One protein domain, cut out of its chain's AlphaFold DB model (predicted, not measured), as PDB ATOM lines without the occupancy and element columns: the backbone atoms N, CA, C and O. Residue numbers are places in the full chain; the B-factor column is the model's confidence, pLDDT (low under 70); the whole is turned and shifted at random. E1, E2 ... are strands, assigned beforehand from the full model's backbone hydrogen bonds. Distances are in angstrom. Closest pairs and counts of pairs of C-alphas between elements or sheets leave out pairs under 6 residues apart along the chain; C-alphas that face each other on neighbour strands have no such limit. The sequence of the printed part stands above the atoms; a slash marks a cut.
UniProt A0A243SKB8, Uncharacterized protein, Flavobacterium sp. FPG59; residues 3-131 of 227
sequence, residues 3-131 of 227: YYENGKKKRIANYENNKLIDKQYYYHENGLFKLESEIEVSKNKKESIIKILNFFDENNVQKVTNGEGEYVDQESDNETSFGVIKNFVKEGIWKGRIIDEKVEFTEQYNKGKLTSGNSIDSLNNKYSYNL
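AT A GLANCE: This is residues 3 to 131 of the 227 residues of an uncharacterized protein of Flavobacterium sp. FPG59 (UniProt A0A243SKB8). One long sheet of eleven strands, E1 to E11, is laid down strand after strand like a wide, twisted ribbon, and it folds so that E1 to E6 partly face E8 to E11, with E7 at the fold. The sheet does not close: its edge strands E1 and E11 lie far from each other, and the link at residues 42 to 47 sticks out. The printed part has 129 residues, with no named helix and the strands E1 to E11 in that order both along the chain and across the antiparallel sheet; the class is all strand. It is compact, with a radius of gyration of the C-alphas of 16.0 A and spans of 44 by 39 by 27 A.

IN THESE COORDINATES: Find C-alpha 9 at (403.108, 388.296, 31.237), where E1, residues 9 to 16, begins. Next come E2, residues 19 to 27; E3, residues 33 to 41, 24.9 A long; E4, residues 48 to 56, 23.3 A long; and the short E5, residues 62 to 65. E6, residues 68 to 76, is followed by E7, residues 79 to 86, and E8, residues 89 to 98, starting at C-alpha 89 at (398.881, 363.779, 32.608). Then read E9, residues 103 to 110, 23.0 A long; E10, residues 113 to 120; and E11, residues 126 to 129, ending at C-alpha 129 at (379.356, 360.256, 33.917).

HOW THE PARTS SIT: The strands E1 to E11 form a meander, each the antiparallel neighbour of the one before, and each two that follow each other are a hairpin. It is a folded sheet, bent back on itself into two leaves: E1 to E6 face E8 to E11, with E7 as the hinge. Across the hinge, look for N 73 and O 81 of E6 and E7, 2.7 A apart, and N 82 and O 95 of E7 and E8, 2.8 A. Between the leaves, the closest C-alphas of E4 and E8 are those of Lys 51 and Val 89, 5.5 A apart. E8 bends by 100 degrees at residue 92. Pairing is staggered at E4: residues 48 to 55 pair with E3, N 49 and O 40 being 2.8 A apart, and residues 55 to 56 with E5, N 63 and O 55 being 2.8 A apart. At the edges, N 12 of E1 and O 25 of E2 are 2.8 A apart, as are N 117 of E10 and O 129 of E11. E1 and E11 are apart.

THE WHOLE: The two C-alphas farthest apart are those of Asn 17 and Leu 123, 47.9 A. The printed part has no cut. The link from E3 to E4 is short and the others are tight. The mean pLDDT of the printed part is 92.9, and no printed residue is under 70.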
ATOM      1  N   TYR A   3     399.209 389.075  28.009       91.06
ATOM      2  CA  TYR A   3     399.468 389.833  29.234       91.06
ATOM      3  C   TYR A   3     398.191 389.953  30.074       91.06
ATOM      4  O   TYR A   3     397.087 389.835  29.541       91.06
ATOM      5  N   TYR A   4     398.356 390.146  31.378       89.00
ATOM      6  CA  TYR A   4     397.299 390.579  32.291       89.00
ATOM      7  C   TYR A   4     397.007 392.075  32.103       89.00
ATOM      8  O   TYR A   4     397.818 392.794  31.514       89.00
ATOM      9  N   GLU A   5     395.882 392.560  32.638       89.38
ATOM     10  CA  GLU A   5     395.518 393.989  32.595       89.38
ATOM     11  C   GLU A   5     396.578 394.876  33.260       89.38
ATOM     12  O   GLU A   5     396.858 395.980  32.799       89.38
ATOM     13  N   ASN A   6     397.256 394.349  34.283       89.44
ATOM     14  CA  ASN A   6     398.374 395.003  34.964       89.44
ATOM     15  C   ASN A   6     399.689 395.042  34.145       89.44
ATOM     16  O   ASN A   6     400.721 395.478  34.655       89.44
ATOM     17  N   GLY A   7     399.684 394.548  32.902       88.94
ATOM     18  CA  GLY A   7     400.833 394.545  31.992       88.94
ATOM     19  C   GLY A   7     401.848 393.416  32.209       88.94
ATOM     20  O   GLY A   7     402.800 393.300  31.435       88.94
ATOM     21  N   LYS A   8     401.676 392.549  33.217       92.44
ATOM     22  CA  LYS A   8     402.559 391.388  33.436       92.44
ATOM     23  C   LYS A   8     402.253 390.263  32.452       92.44
ATOM     24  O   LYS A   8     401.134 390.121  31.963       92.44
ATOM     25  N   LYS A   9     403.264 389.446  32.140       91.44
ATOM     26  CA  LYS A   9     403.108 388.296  31.237       91.44
ATOM     27  C   LYS A   9     402.079 387.329  31.821       91.44
ATOM     28  O   LYS A   9     402.142 387.024  33.001       91.44
ATOM     29  N   LYS A  10     401.175 386.836  30.977       91.50
ATOM     30  CA  LYS A  10     400.179 385.804  31.304       91.50
ATOM     31  C   LYS A  10     400.519 384.480  30.634       91.50
ATOM     32  O   LYS A  10     400.517 383.435  31.278       91.50
ATOM     33  N   ARG A  11     400.842 384.524  29.336       92.56
ATOM     34  CA  ARG A  11     401.181 383.334  28.543       92.56
ATOM     35  C   ARG A  11     402.198 383.630  27.448       92.56
ATOM     36  O   ARG A  11     402.064 384.603  26.697       92.56
ATOM     37  N   ILE A  12     403.152 382.723  27.294       91.31
ATOM     38  CA  ILE A  12     404.047 382.619  26.143       91.31
ATOM     39  C   ILE A  12     403.733 381.301  25.441       91.31
ATOM     40  O   ILE A  12     403.665 380.251  26.071       91.31
ATOM     41  N   ALA A  13     403.484 381.384  24.143       89.31
ATOM     42  CA  ALA A  13     403.142 380.263  23.285       89.31
ATOM     43  C   ALA A  13     403.624 380.602  21.874       89.31
ATOM     44  O   ALA A  13     403.400 381.734  21.421       89.31
ATOM     45  N   ASN A  14     404.273 379.646  21.216       82.06
ATOM     46  CA  ASN A  14     404.768 379.799  19.854       82.06
ATOM     47  C   ASN A  14     403.774 379.182  18.872       82.06
ATOM     48  O   ASN A  14     403.120 378.184  19.169       82.06
ATOM     49  N   TYR A  15     403.643 379.799  17.702       80.38
ATOM     50  CA  TYR A  15     402.750 379.325  16.656       80.38
ATOM     51  C   TYR A  15     403.474 379.313  15.317       80.38
ATOM     52  O   TYR A  15     404.116 380.294  14.954       80.38
ATOM     53  N   GLU A  16     403.293 378.236  14.562       75.31
ATOM     54  CA  GLU A  16     403.712 378.127  13.168       75.31
ATOM     55  C   GLU A  16     402.504 377.693  12.333       75.31
ATOM     56  O   GLU A  16     401.822 376.719  12.655       75.31
ATOM     57  N   ASN A  17     402.182 378.442  11.272       78.31
ATOM     58  CA  ASN A  17     401.016 378.185  10.413       78.31
ATOM     59  C   ASN A  17     399.689 378.028  11.190       78.31
ATOM     60  O   ASN A  17     398.915 377.101  10.940       78.31
ATOM     61  N   ASN A  18     399.437 378.919  12.159       75.62
ATOM     62  CA  ASN A  18     398.287 378.888  13.082       75.62
ATOM     63  C   ASN A  18     398.181 377.625  13.955       75.62
ATOM     64  O   ASN A  18     397.146 377.392  14.581       75.62
ATOM     65  N   LYS A  19     399.237 376.815  14.034       73.38
ATOM     66  CA  LYS A  19     399.323 375.675  14.947       73.38
ATOM     67  C   LYS A  19     400.245 376.028  16.085       73.38
ATOM     68  O   LYS A  19     401.310 376.590  15.858       73.38
ATOM     69  N   LEU A  20     399.820 375.698  17.297       76.19
ATOM     70  CA  LEU A  20     400.696 375.782  18.448       76.19
ATOM     71  C   LEU A  20     401.885 374.847  18.209       76.19
ATOM     72  O   LEU A  20     401.690 373.671  17.892       76.19
ATOM     73  N   ILE A  21     403.080 375.396  18.349       73.62
ATOM     74  CA  ILE A  21     404.331 374.653  18.324       73.62
ATOM     75  C   ILE A  21     405.029 374.850  19.667       73.62
ATOM     76  O   ILE A  21     404.870 375.886  20.315       73.62
ATOM     77  N   ASP A  22     405.790 373.839  20.067       80.81
ATOM     78  CA  ASP A  22     406.564 373.817  21.302       80.81
ATOM     79  C   ASP A  22     405.735 373.909  22.595       80.81
ATOM     80  O   ASP A  22     404.512 373.734  22.653       80.81
ATOM     81  N   LYS A  23     406.468 374.155  23.678       91.69
ATOM     82  CA  LYS A  23     405.955 374.322  25.024       91.69
ATOM     83  C   LYS A  23     405.269 375.671  25.204       91.69
ATOM     84  O   LYS A  23     405.587 376.679  24.571       91.69
ATOM     85  N   GLN A  24     404.351 375.686  26.151       93.50
ATOM     86  CA  GLN A  24     403.643 376.853  26.627       93.50
ATOM     87  C   GLN A  24     404.112 377.179  28.037       93.50
ATOM     88  O   GLN A  24     404.252 376.294  28.881       93.50
ATOM     89  N   TYR A  25     404.296 378.468  28.289       94.62
ATOM     90  CA  TYR A  25     404.683 378.981  29.593       94.62
ATOM     91  C   TYR A  25     403.606 379.924  30.095       94.62
ATOM     92  O   TYR A  25     403.228 380.871  29.400       94.62
ATOM     93  N   TYR A  26     403.129 379.678  31.305       94.31
ATOM     94  CA  TYR A  26     402.155 380.521  31.978       94.31
ATOM     95  C   TYR A  26     402.779 381.119  33.226       94.31
ATOM     96  O   TYR A  26     403.673 380.533  33.844       94.31
ATOM     97  N   TYR A  27     402.271 382.282  33.601       94.88
ATOM     98  CA  TYR A  27     402.714 383.035  34.762       94.88
ATOM     99  C   TYR A  27     401.498 383.385  35.606       94.88
ATOM    100  O   TYR A  27     400.403 383.556  35.072       94.88
ATOM    101  N   HIS A  28     401.697 383.476  36.914       93.56
ATOM    102  CA  HIS A  28     400.713 384.019  37.838       93.56
ATOM    103  C   HIS A  28     400.562 385.522  37.613       93.56
ATOM    104  O   HIS A  28     401.453 386.181  37.073       93.56
ATOM    105  N   GLU A  29     399.455 386.097  38.075       91.69
ATOM    106  CA  GLU A  29     399.200 387.534  37.929       91.69
ATOM    107  C   GLU A  29     400.228 388.397  38.679       91.69
ATOM    108  O   GLU A  29     400.552 389.512  38.265       91.69
ATOM    109  N   ASN A  30     400.831 387.853  39.738       91.38
ATOM    110  CA  ASN A  30     401.951 388.481  40.435       91.38
ATOM    111  C   ASN A  30     403.263 388.488  39.612       91.38
ATOM    112  O   ASN A  30     404.187 389.225  39.965       91.38
ATOM    113  N   GLY A  31     403.320 387.782  38.476       91.81
ATOM    114  CA  GLY A  31     404.456 387.698  37.555       91.81
ATOM    115  C   GLY A  31     405.372 386.493  37.780       91.81
ATOM    116  O   GLY A  31     406.306 386.299  37.000       91.81
ATOM    117  N   LEU A  32     405.120 385.683  38.813       94.56
ATOM    118  CA  LEU A  32     405.873 384.458  39.069       94.56
ATOM    119  C   LEU A  32     405.563 383.394  38.018       94.56
ATOM    120  O   LEU A  32     404.473 383.348  37.446       94.56
ATOM    121  N   PHE A  33     406.539 382.531  37.755       95.19
ATOM    122  CA  PHE A  33     406.349 381.400  36.861       95.19
ATOM    123  C   PHE A  33     405.290 380.445  37.434       95.19
ATOM    124  O   PHE A  33     405.329 380.138  38.619       95.19
ATOM    125  N   LYS A  34     404.339 380.003  36.601       96.25
ATOM    126  CA  LYS A  34     403.213 379.154  37.020       96.25
ATOM    127  C   LYS A  34     403.311 377.752  36.446       96.25
ATOM    128  O   LYS A  34     403.233 376.785  37.190       96.25
ATOM    129  N   LEU A  35     403.423 377.629  35.126       96.44
ATOM    130  CA  LEU A  35     403.225 376.353  34.438       96.44
ATOM    131  C   LEU A  35     404.074 376.266  33.172       96.44
ATOM    132  O   LEU A  35     404.067 377.186  32.355       96.44
ATOM    133  N   GLU A  36     404.737 375.126  32.997       97.06
ATOM    134  CA  GLU A  36     405.284 374.649  31.724       97.06
ATOM    135  C   GLU A  36     404.399 373.503  31.235       97.06
ATOM    136  O   GLU A  36     404.262 372.486  31.923       97.06
ATOM    137  N   SER A  37     403.806 373.649  30.056       94.94
ATOM    138  CA  SER A  37     402.979 372.606  29.450       94.94
ATOM    139  C   SER A  37     403.283 372.410  27.973       94.94
ATOM    140  O   SER A  37     403.894 373.254  27.327       94.94
ATOM    141  N   GLU A  38     402.856 371.285  27.419       93.12
ATOM    142  CA  GLU A  38     403.003 370.942  26.005       93.12
ATOM    143  C   GLU A  38     401.690 370.335  25.506       93.12
ATOM    144  O   GLU A  38     400.958 369.722  26.280       93.12
ATOM    145  N   ILE A  39     401.360 370.515  24.227       88.00
ATOM    146  CA  ILE A  39     400.202 369.845  23.626       88.00
ATOM    147  C   ILE A  39     400.700 368.700  22.756       88.00
ATOM    148  O   ILE A  39     401.382 368.921  21.759       88.00
ATOM    149  N   GLU A  40     400.295 367.478  23.093       86.00
ATOM    150  CA  GLU A  40     400.469 366.325  22.218       86.00
ATOM    151  C   GLU A  40     399.194 366.115  21.404       86.00
ATOM    152  O   GLU A  40     398.120 365.882  21.959       86.00
ATOM    153  N   VAL A  41     399.302 366.193  20.079       83.25
ATOM    154  CA  VAL A  41     398.187 365.937  19.162       83.25
ATOM    155  C   VAL A  41     398.299 364.514  18.625       83.25
ATOM    156  O   VAL A  41     399.353 364.099  18.142       83.25
ATOM    157  N   SER A  42     397.202 363.763  18.671       79.12
ATOM    158  CA  SER A  42     397.153 362.399  18.156       79.12
ATOM    159  C   SER A  42     397.411 362.357  16.643       79.12
ATOM    160  O   SER A  42     397.155 363.313  15.905       79.12
ATOM    161  N   LYS A  43     397.885 361.210  16.133       78.25
ATOM    162  CA  LYS A  43     398.252 361.051  14.709       78.25
ATOM    163  C   LYS A  43     397.115 361.393  13.737       78.25
ATOM    164  O   LYS A  43     397.371 361.882  12.641       78.25
ATOM    165  N   ASN A  44     395.863 361.146  14.133       79.31
ATOM    166  CA  ASN A  44     394.681 361.441  13.319       79.31
ATOM    167  C   ASN A  44     394.192 362.900  13.452       79.31
ATOM    168  O   ASN A  44     393.216 363.261  12.795       79.31
ATOM    169  N   LYS A  45     394.859 363.724  14.277       75.94
ATOM    170  CA  LYS A  45     394.550 365.135  14.568       75.94
ATOM    171  C   LYS A  45     393.161 365.384  15.162       75.94
ATOM    172  O   LYS A  45     392.685 366.516  15.127       75.94
ATOM    173  N   LYS A  46     392.502 364.348  15.683       75.94
ATOM    174  CA  LYS A  46     391.175 364.471  16.306       75.94
ATOM    175  C   LYS A  46     391.244 364.692  17.808       75.94
ATOM    176  O   LYS A  46     390.278 365.167  18.387       75.94
ATOM    177  N   GLU A  47     392.362 364.332  18.426       76.69
ATOM    178  CA  GLU A  47     392.529 364.372  19.873       76.69
ATOM    179  C   GLU A  47     393.813 365.118  20.206       76.69
ATOM    180  O   GLU A  47     394.816 365.005  19.499       76.69
ATOM    181  N   SER A  48     393.778 365.879  21.288       82.06
ATOM    182  CA  SER A  48     394.950 366.533  21.849       82.06
ATOM    183  C   SER A  48     394.942 366.359  23.355       82.06
ATOM    184  O   SER A  48     393.893 366.512  23.980       82.06
ATOM    185  N   ILE A  49     396.103 366.077  23.928       85.94
ATOM    186  CA  ILE A  49     396.303 365.965  25.369       85.94
ATOM    187  C   ILE A  49     397.263 367.071  25.787       85.94
ATOM    188  O   ILE A  49     398.304 367.273  25.164       85.94
ATOM    189  N   ILE A  50     396.905 367.789  26.847       89.25
ATOM    190  CA  ILE A  50     397.810 368.742  27.484       89.25
ATOM    191  C   ILE A  50     398.689 367.961  28.457       89.25
ATOM    192  O   ILE A  50     398.190 367.300  29.366       89.25
ATOM    193  N   LYS A  51     400.001 368.052  28.255       95.06
ATOM    194  CA  LYS A  51     401.027 367.545  29.157       95.06
ATOM    195  C   LYS A  51     401.469 368.642  30.110       95.06
ATOM    196  O   LYS A  51     401.829 369.731  29.671       95.06
ATOM    197  N   ILE A  52     401.477 368.349  31.401       97.12
ATOM    198  CA  ILE A  52     401.956 369.231  32.465       97.12
ATOM    199  C   ILE A  52     403.385 368.812  32.802       97.12
ATOM    200  O   ILE A  52     403.597 367.690  33.252       97.12
ATOM    201  N   LEU A  53     404.370 369.678  32.552       97.50
ATOM    202  CA  LEU A  53     405.782 369.373  32.801       97.50
ATOM    203  C   LEU A  53     406.210 369.871  34.177       97.50
ATOM    204  O   LEU A  53     406.758 369.104  34.961       97.50
ATOM    205  N   ASN A  54     405.949 371.143  34.471       98.00
ATOM    206  CA  ASN A  54     406.301 371.768  35.742       98.00
ATOM    207  C   ASN A  54     405.186 372.714  36.179       98.00
ATOM    208  O   ASN A  54     404.632 373.428  35.346       98.00
ATOM    209  N   PHE A  55     404.887 372.751  37.475       98.00
ATOM    210  CA  PHE A  55     403.879 373.643  38.051       98.00
ATOM    211  C   PHE A  55     404.365 374.198  39.388       98.00
ATOM    212  O   PHE A  55     404.882 373.450  40.221       98.00
ATOM    213  N   PHE A  56     404.173 375.499  39.577       97.31
ATOM    214  CA  PHE A  56     404.487 376.239  40.791       97.31
ATOM    215  C   PHE A  56     403.220 376.937  41.279       97.31
ATOM    216  O   PHE A  56     402.488 377.535  40.484       97.31
ATOM    217  N   ASP A  57     402.961 376.877  42.581       94.44
ATOM    218  CA  ASP A  57     401.859 377.628  43.181       94.44
ATOM    219  C   ASP A  57     402.180 379.132  43.292       94.44
ATOM    220  O   ASP A  57     403.263 379.595  42.925       94.44
ATOM    221  N   GLU A  58     401.219 379.924  43.767       92.38
ATOM    222  CA  GLU A  58     401.364 381.383  43.888       92.38
ATOM    223  C   GLU A  58     402.461 381.811  44.875       92.38
ATOM    224  O   GLU A  58     402.959 382.934  44.785       92.38
ATOM    225  N   ASN A  59     402.868 380.907  45.774       93.94
ATOM    226  CA  ASN A  59     403.941 381.103  46.746       93.94
ATOM    227  C   ASN A  59     405.306 380.631  46.212       93.94
ATOM    228  O   ASN A  59     406.265 380.531  46.979       93.94
ATOM    229  N   ASN A  60     405.405 380.348  44.906       94.50
ATOM    230  CA  ASN A  60     406.604 379.843  44.234       94.50
ATOM    231  C   ASN A  60     407.063 378.457  44.729       94.50
ATOM    232  O   ASN A  60     408.233 378.098  44.574       94.50
ATOM    233  N   VAL A  61     406.165 377.663  45.321       97.12
ATOM    234  CA  VAL A  61     406.469 376.279  45.702       97.12
ATOM    235  C   VAL A  61     406.245 375.388  44.489       97.12
ATOM    236  O   VAL A  61     405.154 375.365  43.921       97.12
ATOM    237  N   GLN A  62     407.268 374.626  44.100       97.75
ATOM    238  CA  GLN A  62     407.146 373.654  43.017       97.75
ATOM    239  C   GLN A  62     406.277 372.473  43.462       97.75
ATOM    240  O   GLN A  62     406.574 371.813  44.457       97.75
ATOM    241  N   LYS A  63     405.197 372.221  42.725       98.25
ATOM    242  CA  LYS A  63     404.204 371.177  43.017       98.25
ATOM    243  C   LYS A  63     404.214 370.042  41.995       98.25
ATOM    244  O   LYS A  63     403.956 368.903  42.371       98.25
ATOM    245  N   VAL A  64     404.572 370.341  40.742       98.50
ATOM    246  CA  VAL A  64     404.858 369.335  39.705       98.50
ATOM    247  C   VAL A  64     406.283 369.525  39.204       98.50
ATOM    248  O   VAL A  64     406.679 370.643  38.855       98.50
ATOM    249  N   THR A  65     407.018 368.419  39.119       98.31
ATOM    250  CA  THR A  65     408.383 368.362  38.596       98.31
ATOM    251  C   THR A  65     408.479 367.249  37.565       98.31
ATOM    252  O   THR A  65     408.234 366.089  37.881       98.31
ATOM    253  N   ASN A  66     408.852 367.596  36.332       97.25
ATOM    254  CA  ASN A  66     408.988 366.652  35.216       97.25
ATOM    255  C   ASN A  66     407.781 365.701  35.046       97.25
ATOM    256  O   ASN A  66     407.937 364.494  34.872       97.25
ATOM    257  N   GLY A  67     406.570 366.257  35.117       97.62
ATOM    258  CA  GLY A  67     405.331 365.507  34.910       97.62
ATOM    259  C   GLY A  67     404.910 364.600  36.057       97.62
ATOM    260  O   GLY A  67     404.104 363.699  35.828       97.62
ATOM    261  N   GLU A  68     405.422 364.843  37.260       98.56
ATOM    262  CA  GLU A  68     405.055 364.129  38.481       98.56
ATOM    263  C   GLU A  68     404.759 365.129  39.605       98.56
ATOM    264  O   GLU A  68     405.558 366.036  39.858       98.56
ATOM    265  N   GLY A  69     403.621 364.976  40.284       98.25
ATOM    266  CA  GLY A  69     403.305 365.746  41.489       98.25
ATOM    267  C   GLY A  69     401.838 366.136  41.637       98.25
ATOM    268  O   GLY A  69     400.966 365.646  40.922       98.25
ATOM    269  N   GLU A  70     401.563 367.019  42.591       97.94
ATOM    270  CA  GLU A  70     400.215 367.531  42.854       97.94
ATOM    271  C   GLU A  70     399.929 368.746  41.973       97.94
ATOM    272  O   GLU A  70     400.784 369.610  41.775       97.94
ATOM    273  N   TYR A  71     398.711 368.841  41.453       97.38
ATOM    274  CA  TYR A  71     398.316 369.935  40.576       97.38
ATOM    275  C   TYR A  71     396.934 370.453  40.934       97.38
ATOM    276  O   TYR A  71     396.030 369.682  41.262       97.38
ATOM    277  N   VAL A  72     396.784 371.770  40.821       95.75
ATOM    278  CA  VAL A  72     395.499 372.457  40.889       95.75
ATOM    279  C   VAL A  72     395.211 373.006  39.501       95.75
ATOM    280  O   VAL A  72     395.931 373.865  38.995       95.75
ATOM    281  N   ASP A  73     394.161 372.477  38.890       92.69
ATOM    282  CA  ASP A  73     393.648 372.911  37.606       92.69
ATOM    283  C   ASP A  73     392.567 373.965  37.814       92.69
ATOM    284  O   ASP A  73     391.568 373.721  38.489       92.69
ATOM    285  N   GLN A  74     392.776 375.134  37.225       89.25
ATOM    286  CA  GLN A  74     391.816 376.227  37.213       89.25
ATOM    287  C   GLN A  74     391.388 376.418  35.760       89.25
ATOM    288  O   GLN A  74     392.009 377.181  35.017       89.25
ATOM    289  N   GLU A  75     390.374 375.655  35.342       80.19
ATOM    290  CA  GLU A  75     389.876 375.659  33.959       80.19
ATOM    291  C   GLU A  75     389.227 377.006  33.609       80.19
ATOM    292  O   GLU A  75     389.333 377.493  32.481       80.19
ATOM    293  N   SER A  76     388.587 377.628  34.599       85.44
ATOM    294  CA  SER A  76     388.044 378.983  34.542       85.44
ATOM    295  C   SER A  76     388.015 379.588  35.946       85.44
ATOM    296  O   SER A  76     388.294 378.903  36.929       85.44
ATOM    297  N   ASP A  77     387.626 380.855  36.066       85.25
ATOM    298  CA  ASP A  77     387.416 381.480  37.378       85.25
ATOM    299  C   ASP A  77     386.291 380.797  38.180       85.25
ATOM    300  O   ASP A  77     386.288 380.869  39.406       85.25
ATOM    301  N   ASN A  78     385.382 380.084  37.503       92.56
ATOM    302  CA  ASN A  78     384.262 379.372  38.115       92.56
ATOM    303  C   ASN A  78     384.577 377.900  38.452       92.56
ATOM    304  O   ASN A  78     383.861 377.276  39.231       92.56
ATOM    305  N   GLU A  79     385.638 377.310  37.894       94.94
ATOM    306  CA  GLU A  79     385.893 375.874  38.040       94.94
ATOM    307  C   GLU A  79     387.333 375.565  38.433       94.94
ATOM    308  O   GLU A  79     388.294 375.918  37.748       94.94
ATOM    309  N   THR A  80     387.455 374.825  39.534       95.75
ATOM    310  CA  THR A  80     388.737 374.372  40.076       95.75
ATOM    311  C   THR A  80     388.697 372.879  40.356       95.75
ATOM    312  O   THR A  80     387.725 372.385  40.930       95.75
ATOM    313  N   SER A  81     389.767 372.166  40.018       97.31
ATOM    314  CA  SER A  81     389.977 370.774  40.412       97.31
ATOM    315  C   SER A  81     391.412 370.537  40.862       97.31
ATOM    316  O   SER A  81     392.313 371.296  40.526       97.31
ATOM    317  N   PHE A  82     391.639 369.497  41.648       97.94
ATOM    318  CA  PHE A  82     392.958 369.127  42.128       97.94
ATOM    319  C   PHE A  82     393.129 367.613  42.129       97.94
ATOM    320  O   PHE A  82     392.172 366.859  42.328       97.94
ATOM    321  N   GLY A  83     394.364 367.179  41.923       98.19
ATOM    322  CA  GLY A  83     394.730 365.773  41.898       98.19
ATOM    323  C   GLY A  83     396.201 365.592  41.562       98.19
ATOM    324  O   GLY A  83     397.008 366.513  41.703       98.19
ATOM    325  N   VAL A  84     396.550 364.383  41.129       98.44
ATOM    326  CA  VAL A  84     397.932 364.011  40.822       98.44
ATOM    327  C   VAL A  84     398.164 364.034  39.317       98.44
ATOM    328  O   VAL A  84     397.370 363.508  38.533       98.44
ATOM    329  N   ILE A  85     399.285 364.627  38.925       98.50
ATOM    330  CA  ILE A  85     399.886 364.476  37.605       98.50
ATOM    331  C   ILE A  85     400.907 363.344  37.689       98.50
ATOM    332  O   ILE A  85     401.758 363.340  38.578       98.50
ATOM    333  N   LYS A  86     400.810 362.395  36.756       98.44
ATOM    334  CA  LYS A  86     401.751 361.285  36.589       98.44
ATOM    335  C   LYS A  86     402.008 361.056  35.111       98.44
ATOM    336  O   LYS A  86     401.064 361.034  34.319       98.44
ATOM    337  N   ASN A  87     403.265 360.859  34.721       97.50
ATOM    338  CA  ASN A  87     403.683 360.817  33.319       97.50
ATOM    339  C   ASN A  87     403.068 361.974  32.508       97.50
ATOM    340  O   ASN A  87     402.515 361.766  31.424       97.50
ATOM    341  N   PHE A  88     403.159 363.190  33.054       97.69
ATOM    342  CA  PHE A  88     402.704 364.445  32.448       97.69
ATOM    343  C   PHE A  88     401.184 364.637  32.326       97.69
ATOM    344  O   PHE A  88     400.757 365.662  31.803       97.69
ATOM    345  N   VAL A  89     400.344 363.711  32.793       97.44
ATOM    346  CA  VAL A  89     398.881 363.779  32.608       97.44
ATOM    347  C   VAL A  89     398.118 363.547  33.911       97.44
ATOM    348  O   VAL A  89     398.676 363.016  34.869       97.44
ATOM    349  N   LYS A  90     396.832 363.933  33.953       97.44
ATOM    350  CA  LYS A  90     395.941 363.652  35.094       97.44
ATOM    351  C   LYS A  90     395.889 362.143  35.365       97.44
ATOM    352  O   LYS A  90     395.622 361.355  34.455       97.44
ATOM    353  N   GLU A  91     396.109 361.749  36.612       98.38
ATOM    354  CA  GLU A  91     396.097 360.355  37.057       98.38
ATOM    355  C   GLU A  91     395.368 360.228  38.396       98.38
ATOM    356  O   GLU A  91     395.430 361.121  39.244       98.38
ATOM    357  N   GLY A  92     394.701 359.096  38.606       98.38
ATOM    358  CA  GLY A  92     394.086 358.801  39.891       98.38
ATOM    359  C   GLY A  92     392.820 359.616  40.140       98.38
ATOM    360  O   GLY A  92     392.087 359.965  39.213       98.38
ATOM    361  N   ILE A  93     392.561 359.887  41.416       98.62
ATOM    362  CA  ILE A  93     391.372 360.608  41.857       98.62
ATOM    363  C   ILE A  93     391.628 362.110  41.782       98.62
ATOM    364  O   ILE A  93     392.582 362.619  42.369       98.62
ATOM    365  N   TRP A  94     390.720 362.805  41.113       98.56
ATOM    366  CA  TRP A  94     390.639 364.253  41.050       98.56
ATOM    367  C   TRP A  94     389.365 364.712  41.737       98.56
ATOM    368  O   TRP A  94     388.314 364.093  41.588       98.56
ATOM    369  N   LYS A  95     389.452 365.795  42.500       98.62
ATOM    370  CA  LYS A  95     388.302 366.412  43.162       98.62
ATOM    371  C   LYS A  95     388.206 367.855  42.728       98.62
ATOM    372  O   LYS A  95     389.227 368.516  42.574       98.62
ATOM    373  N   GLY A  96     387.002 368.357  42.552       97.69
ATOM    374  CA  GLY A  96     386.825 369.743  42.166       97.69
ATOM    375  C   GLY A  96     385.444 370.265  42.470       97.69
ATOM    376  O   GLY A  96     384.602 369.572  43.045       97.69
ATOM    377  N   ARG A  97     385.256 371.528  42.114       97.44
ATOM    378  CA  ARG A  97     384.016 372.257  42.322       97.44
ATOM    379  C   ARG A  97     383.779 373.269  41.215       97.44
ATOM    380  O   ARG A  97     384.735 373.827  40.670       97.44
ATOM    381  N   ILE A  98     382.503 373.523  40.970       96.44
ATOM    382  CA  ILE A  98     381.996 374.630  40.172       96.44
ATOM    383  C   ILE A  98     381.336 375.610  41.148       96.44
ATOM    384  O   ILE A  98     380.453 375.213  41.916       96.44
ATOM    385  N   ILE A  99     381.832 376.845  41.197       93.62
ATOM    386  CA  ILE A  99     381.571 377.793  42.287       93.62
ATOM    387  C   ILE A  99     380.144 378.346  42.211       93.62
ATOM    388  O   ILE A  99     379.409 378.261  43.198       93.62
ATOM    389  N   ASP A 100     379.749 378.869  41.054       92.50
ATOM    390  CA  ASP A 100     378.472 379.549  40.832       92.50
ATOM    391  C   ASP A 100     377.294 378.576  40.982       92.50
ATOM    392  O   ASP A 100     376.316 378.858  41.679       92.50
ATOM    393  N   GLU A 101     377.420 377.381  40.405       91.75
ATOM    394  CA  GLU A 101     376.422 376.313  40.464       91.75
ATOM    395  C   GLU A 101     376.468 375.514  41.778       91.75
ATOM    396  O   GLU A 101     375.582 374.689  42.026       91.75
ATOM    397  N   LYS A 102     377.475 375.758  42.633       96.25
ATOM    398  CA  LYS A 102     377.715 375.038  43.897       96.25
ATOM    399  C   LYS A 102     377.730 373.520  43.705       96.25
ATOM    400  O   LYS A 102     377.096 372.777  44.455       96.25
ATOM    401  N   VAL A 103     378.435 373.074  42.670       97.56
ATOM    402  CA  VAL A 103     378.581 371.656  42.333       97.56
ATOM    403  C   VAL A 103     379.929 371.174  42.829       97.56
ATOM    404  O   VAL A 103     380.946 371.809  42.566       97.56
ATOM    405  N   GLU A 104     379.960 370.021  43.481       98.31
ATOM    406  CA  GLU A 104     381.197 369.297  43.772       98.31
ATOM    407  C   GLU A 104     381.302 368.075  42.865       98.31
ATOM    408  O   GLU A 104     380.297 367.472  42.492       98.31
ATOM    409  N   PHE A 105     382.518 367.679  42.502       98.50
ATOM    410  CA  PHE A 105     382.732 366.477  41.709       98.50
ATOM    411  C   PHE A 105     383.986 365.713  42.115       98.50
ATOM    412  O   PHE A 105     384.953 366.255  42.651       98.50
ATOM    413  N   THR A 106     383.963 364.414  41.843       98.62
ATOM    414  CA  THR A 106     385.106 363.512  41.960       98.62
ATOM    415  C   THR A 106     385.227 362.696  40.684       98.62
ATOM    416  O   THR A 106     384.251 362.101  40.230       98.62
ATOM    417  N   GLU A 107     386.424 362.643  40.126       98.56
ATOM    418  CA  GLU A 107     386.738 361.991  38.863       98.56
ATOM    419  C   GLU A 107     387.895 361.017  39.025       98.56
ATOM    420  O   GLU A 107     388.827 361.263  39.782       98.56
ATOM    421  N   GLN A 108     387.848 359.922  38.282       98.62
ATOM    422  CA  GLN A 108     388.934 358.969  38.156       98.62
ATOM    423  C   GLN A 108     389.551 359.102  36.768       98.62
ATOM    424  O   GLN A 108     388.869 358.938  35.752       98.62
ATOM    425  N   TYR A 109     390.857 359.332  36.737       97.75
ATOM    426  CA  TYR A 109     391.658 359.364  35.524       97.75
ATOM    427  C   TYR A 109     392.611 358.174  35.463       97.75
ATOM    428  O   TYR A 109     393.108 357.687  36.482       97.75
ATOM    429  N   ASN A 110     392.873 357.721  34.242       97.31
ATOM    430  CA  ASN A 110     393.921 356.762  33.916       97.31
ATOM    431  C   ASN A 110     394.644 357.276  32.670       97.31
ATOM    432  O   ASN A 110     394.032 357.381  31.600       97.31
ATOM    433  N   LYS A 111     395.926 357.628  32.814       95.38
ATOM    434  CA  LYS A 111     396.771 358.168  31.738       95.38
ATOM    435  C   LYS A 111     396.110 359.345  31.011       95.38
ATOM    436  O   LYS A 111     396.041 359.371  29.784       95.38
ATOM    437  N   GLY A 112     395.574 360.298  31.773       93.94
ATOM    438  CA  GLY A 112     394.931 361.505  31.247       93.94
ATOM    439  C   GLY A 112     393.513 361.310  30.712       93.94
ATOM    440  O   GLY A 112     392.852 362.294  30.393       93.94
ATOM    441  N   LYS A 113     393.009 360.073  30.639       94.31
ATOM    442  CA  LYS A 113     391.643 359.789  30.197       94.31
ATOM    443  C   LYS A 113     390.713 359.638  31.396       94.31
ATOM    444  O   LYS A 113     390.978 358.821  32.277       94.31
ATOM    445  N   LEU A 114     389.604 360.376  31.390       96.56
ATOM    446  CA  LEU A 114     388.513 360.183  32.344       96.56
ATOM    447  C   LEU A 114     387.931 358.772  32.170       96.56
ATOM    448  O   LEU A 114     387.513 358.396  31.072       96.56
ATOM    449  N   THR A 115     387.903 357.989  33.245       97.88
ATOM    450  CA  THR A 115     387.260 356.666  33.263       97.88
ATOM    451  C   THR A 115     385.881 356.718  33.903       97.88
ATOM    452  O   THR A 115     384.983 355.990  33.483       97.88
ATOM    453  N   SER A 116     385.705 357.573  34.909       98.44
ATOM    454  CA  SER A 116     384.428 357.792  35.586       98.44
ATOM    455  C   SER A 116     384.453 359.096  36.374       98.44
ATOM    456  O   SER A 116     385.502 359.529  36.843       98.44
ATOM    457  N   GLY A 117     383.290 359.703  36.545       98.50
ATOM    458  CA  GLY A 117     383.087 360.889  37.356       98.50
ATOM    459  C   GLY A 117     381.750 360.832  38.072       98.50
ATOM    460  O   GLY A 117     380.806 360.187  37.610       98.50
ATOM    461  N   ASN A 118     381.690 361.494  39.220       98.62
ATOM    462  CA  ASN A 118     380.472 361.725  39.976       98.62
ATOM    463  C   ASN A 118     380.406 363.203  40.350       98.62
ATOM    464  O   ASN A 118     381.406 363.751  40.809       98.62
ATOM    465  N   SER A 119     379.257 363.838  40.158       98.38
ATOM    466  CA  SER A 119     378.980 365.201  40.614       98.38
ATOM    467  C   SER A 119     377.808 365.209  41.589       98.38
ATOM    468  O   SER A 119     376.964 364.305  41.576       98.38
ATOM    469  N   ILE A 120     377.802 366.204  42.467       98.38
ATOM    470  CA  ILE A 120     376.769 366.455  43.464       98.38
ATOM    471  C   ILE A 120     376.378 367.923  43.338       98.38
ATOM    472  O   ILE A 120     377.242 368.794  43.449       98.38
ATOM    473  N   ASP A 121     375.102 368.191  43.068       96.62
ATOM    474  CA  ASP A 121     374.585 369.558  42.987       96.62
ATOM    475  C   ASP A 121     374.227 370.129  44.371       96.62
ATOM    476  O   ASP A 121     374.263 369.445  45.396       96.62
ATOM    477  N   SER A 122     373.817 371.397  44.395       95.69
ATOM    478  CA  SER A 122     373.385 372.084  45.621       95.69
ATOM    479  C   SER A 122     372.160 371.469  46.318       95.69
ATOM    480  O   SER A 122     371.893 371.792  47.478       95.69
ATOM    481  N   LEU A 123     371.422 370.589  45.639       96.38
ATOM    482  CA  LEU A 123     370.257 369.869  46.157       96.38
ATOM    483  C   LEU A 123     370.608 368.433  46.590       96.38
ATOM    484  O   LEU A 123     369.711 367.667  46.944       96.38
ATOM    485  N   ASN A 124     371.897 368.073  46.603       96.75
ATOM    486  CA  ASN A 124     372.420 366.731  46.869       96.75
ATOM    487  C   ASN A 124     372.013 365.658  45.841       96.75
ATOM    488  O   ASN A 124     372.132 364.458  46.123       96.75
ATOM    489  N   ASN A 125     371.571 366.050  44.644       97.44
ATOM    490  CA  ASN A 125     371.375 365.105  43.550       97.44
ATOM    491  C   ASN A 125     372.734 364.628  43.042       97.44
ATOM    492  O   ASN A 125     373.664 365.419  42.886       97.44
ATOM    493  N   LYS A 126     372.844 363.326  42.771       98.00
ATOM    494  CA  LYS A 126     374.086 362.691  42.319       98.00
ATOM    495  C   LYS A 126     374.000 362.330  40.844       98.00
ATOM    496  O   LYS A 126     373.031 361.694  40.428       98.00
ATOM    497  N   TYR A 127     375.050 362.640  40.092       98.06
ATOM    498  CA  TYR A 127     375.141 362.325  38.668       98.06
ATOM    499  C   TYR A 127     376.442 361.591  38.373       98.06
ATOM    500  O   TYR A 127     377.518 362.072  38.717       98.06
ATOM    501  N   SER A 128     376.352 360.443  37.707       98.12
ATOM    502  CA  SER A 128     377.517 359.694  37.231       98.12
ATOM    503  C   SER A 128     377.722 359.917  35.736       98.12
ATOM    504  O   SER A 128     376.760 359.997  34.974       98.12
ATOM    505  N   TYR A 129     378.980 359.999  35.307       98.25
ATOM    506  CA  TYR A 129     379.356 360.256  33.917       98.25
ATOM    507  C   TYR A 129     380.718 359.641  33.585       98.25
ATOM    508  O   TYR A 129     381.505 359.302  34.465       98.25
ATOM    509  N   ASN A 130     380.999 359.488  32.296       96.44
ATOM    510  CA  ASN A 130     382.308 359.089  31.765       96.44
ATOM    511  C   ASN A 130     382.856 360.099  30.740       96.44
ATOM    512  O   ASN A 130     383.958 359.922  30.225       96.44
ATOM    513  N   LEU A 131     382.094 361.160  30.463       95.56
ATOM    514  CA  LEU A 131     382.460 362.295  29.631       95.56
ATOM    515  C   LEU A 131     382.141 363.574  30.404       95.56
ATOM    516  O   LEU A 131     381.042 363.721  30.932       95.56
TER     517      LEU A 131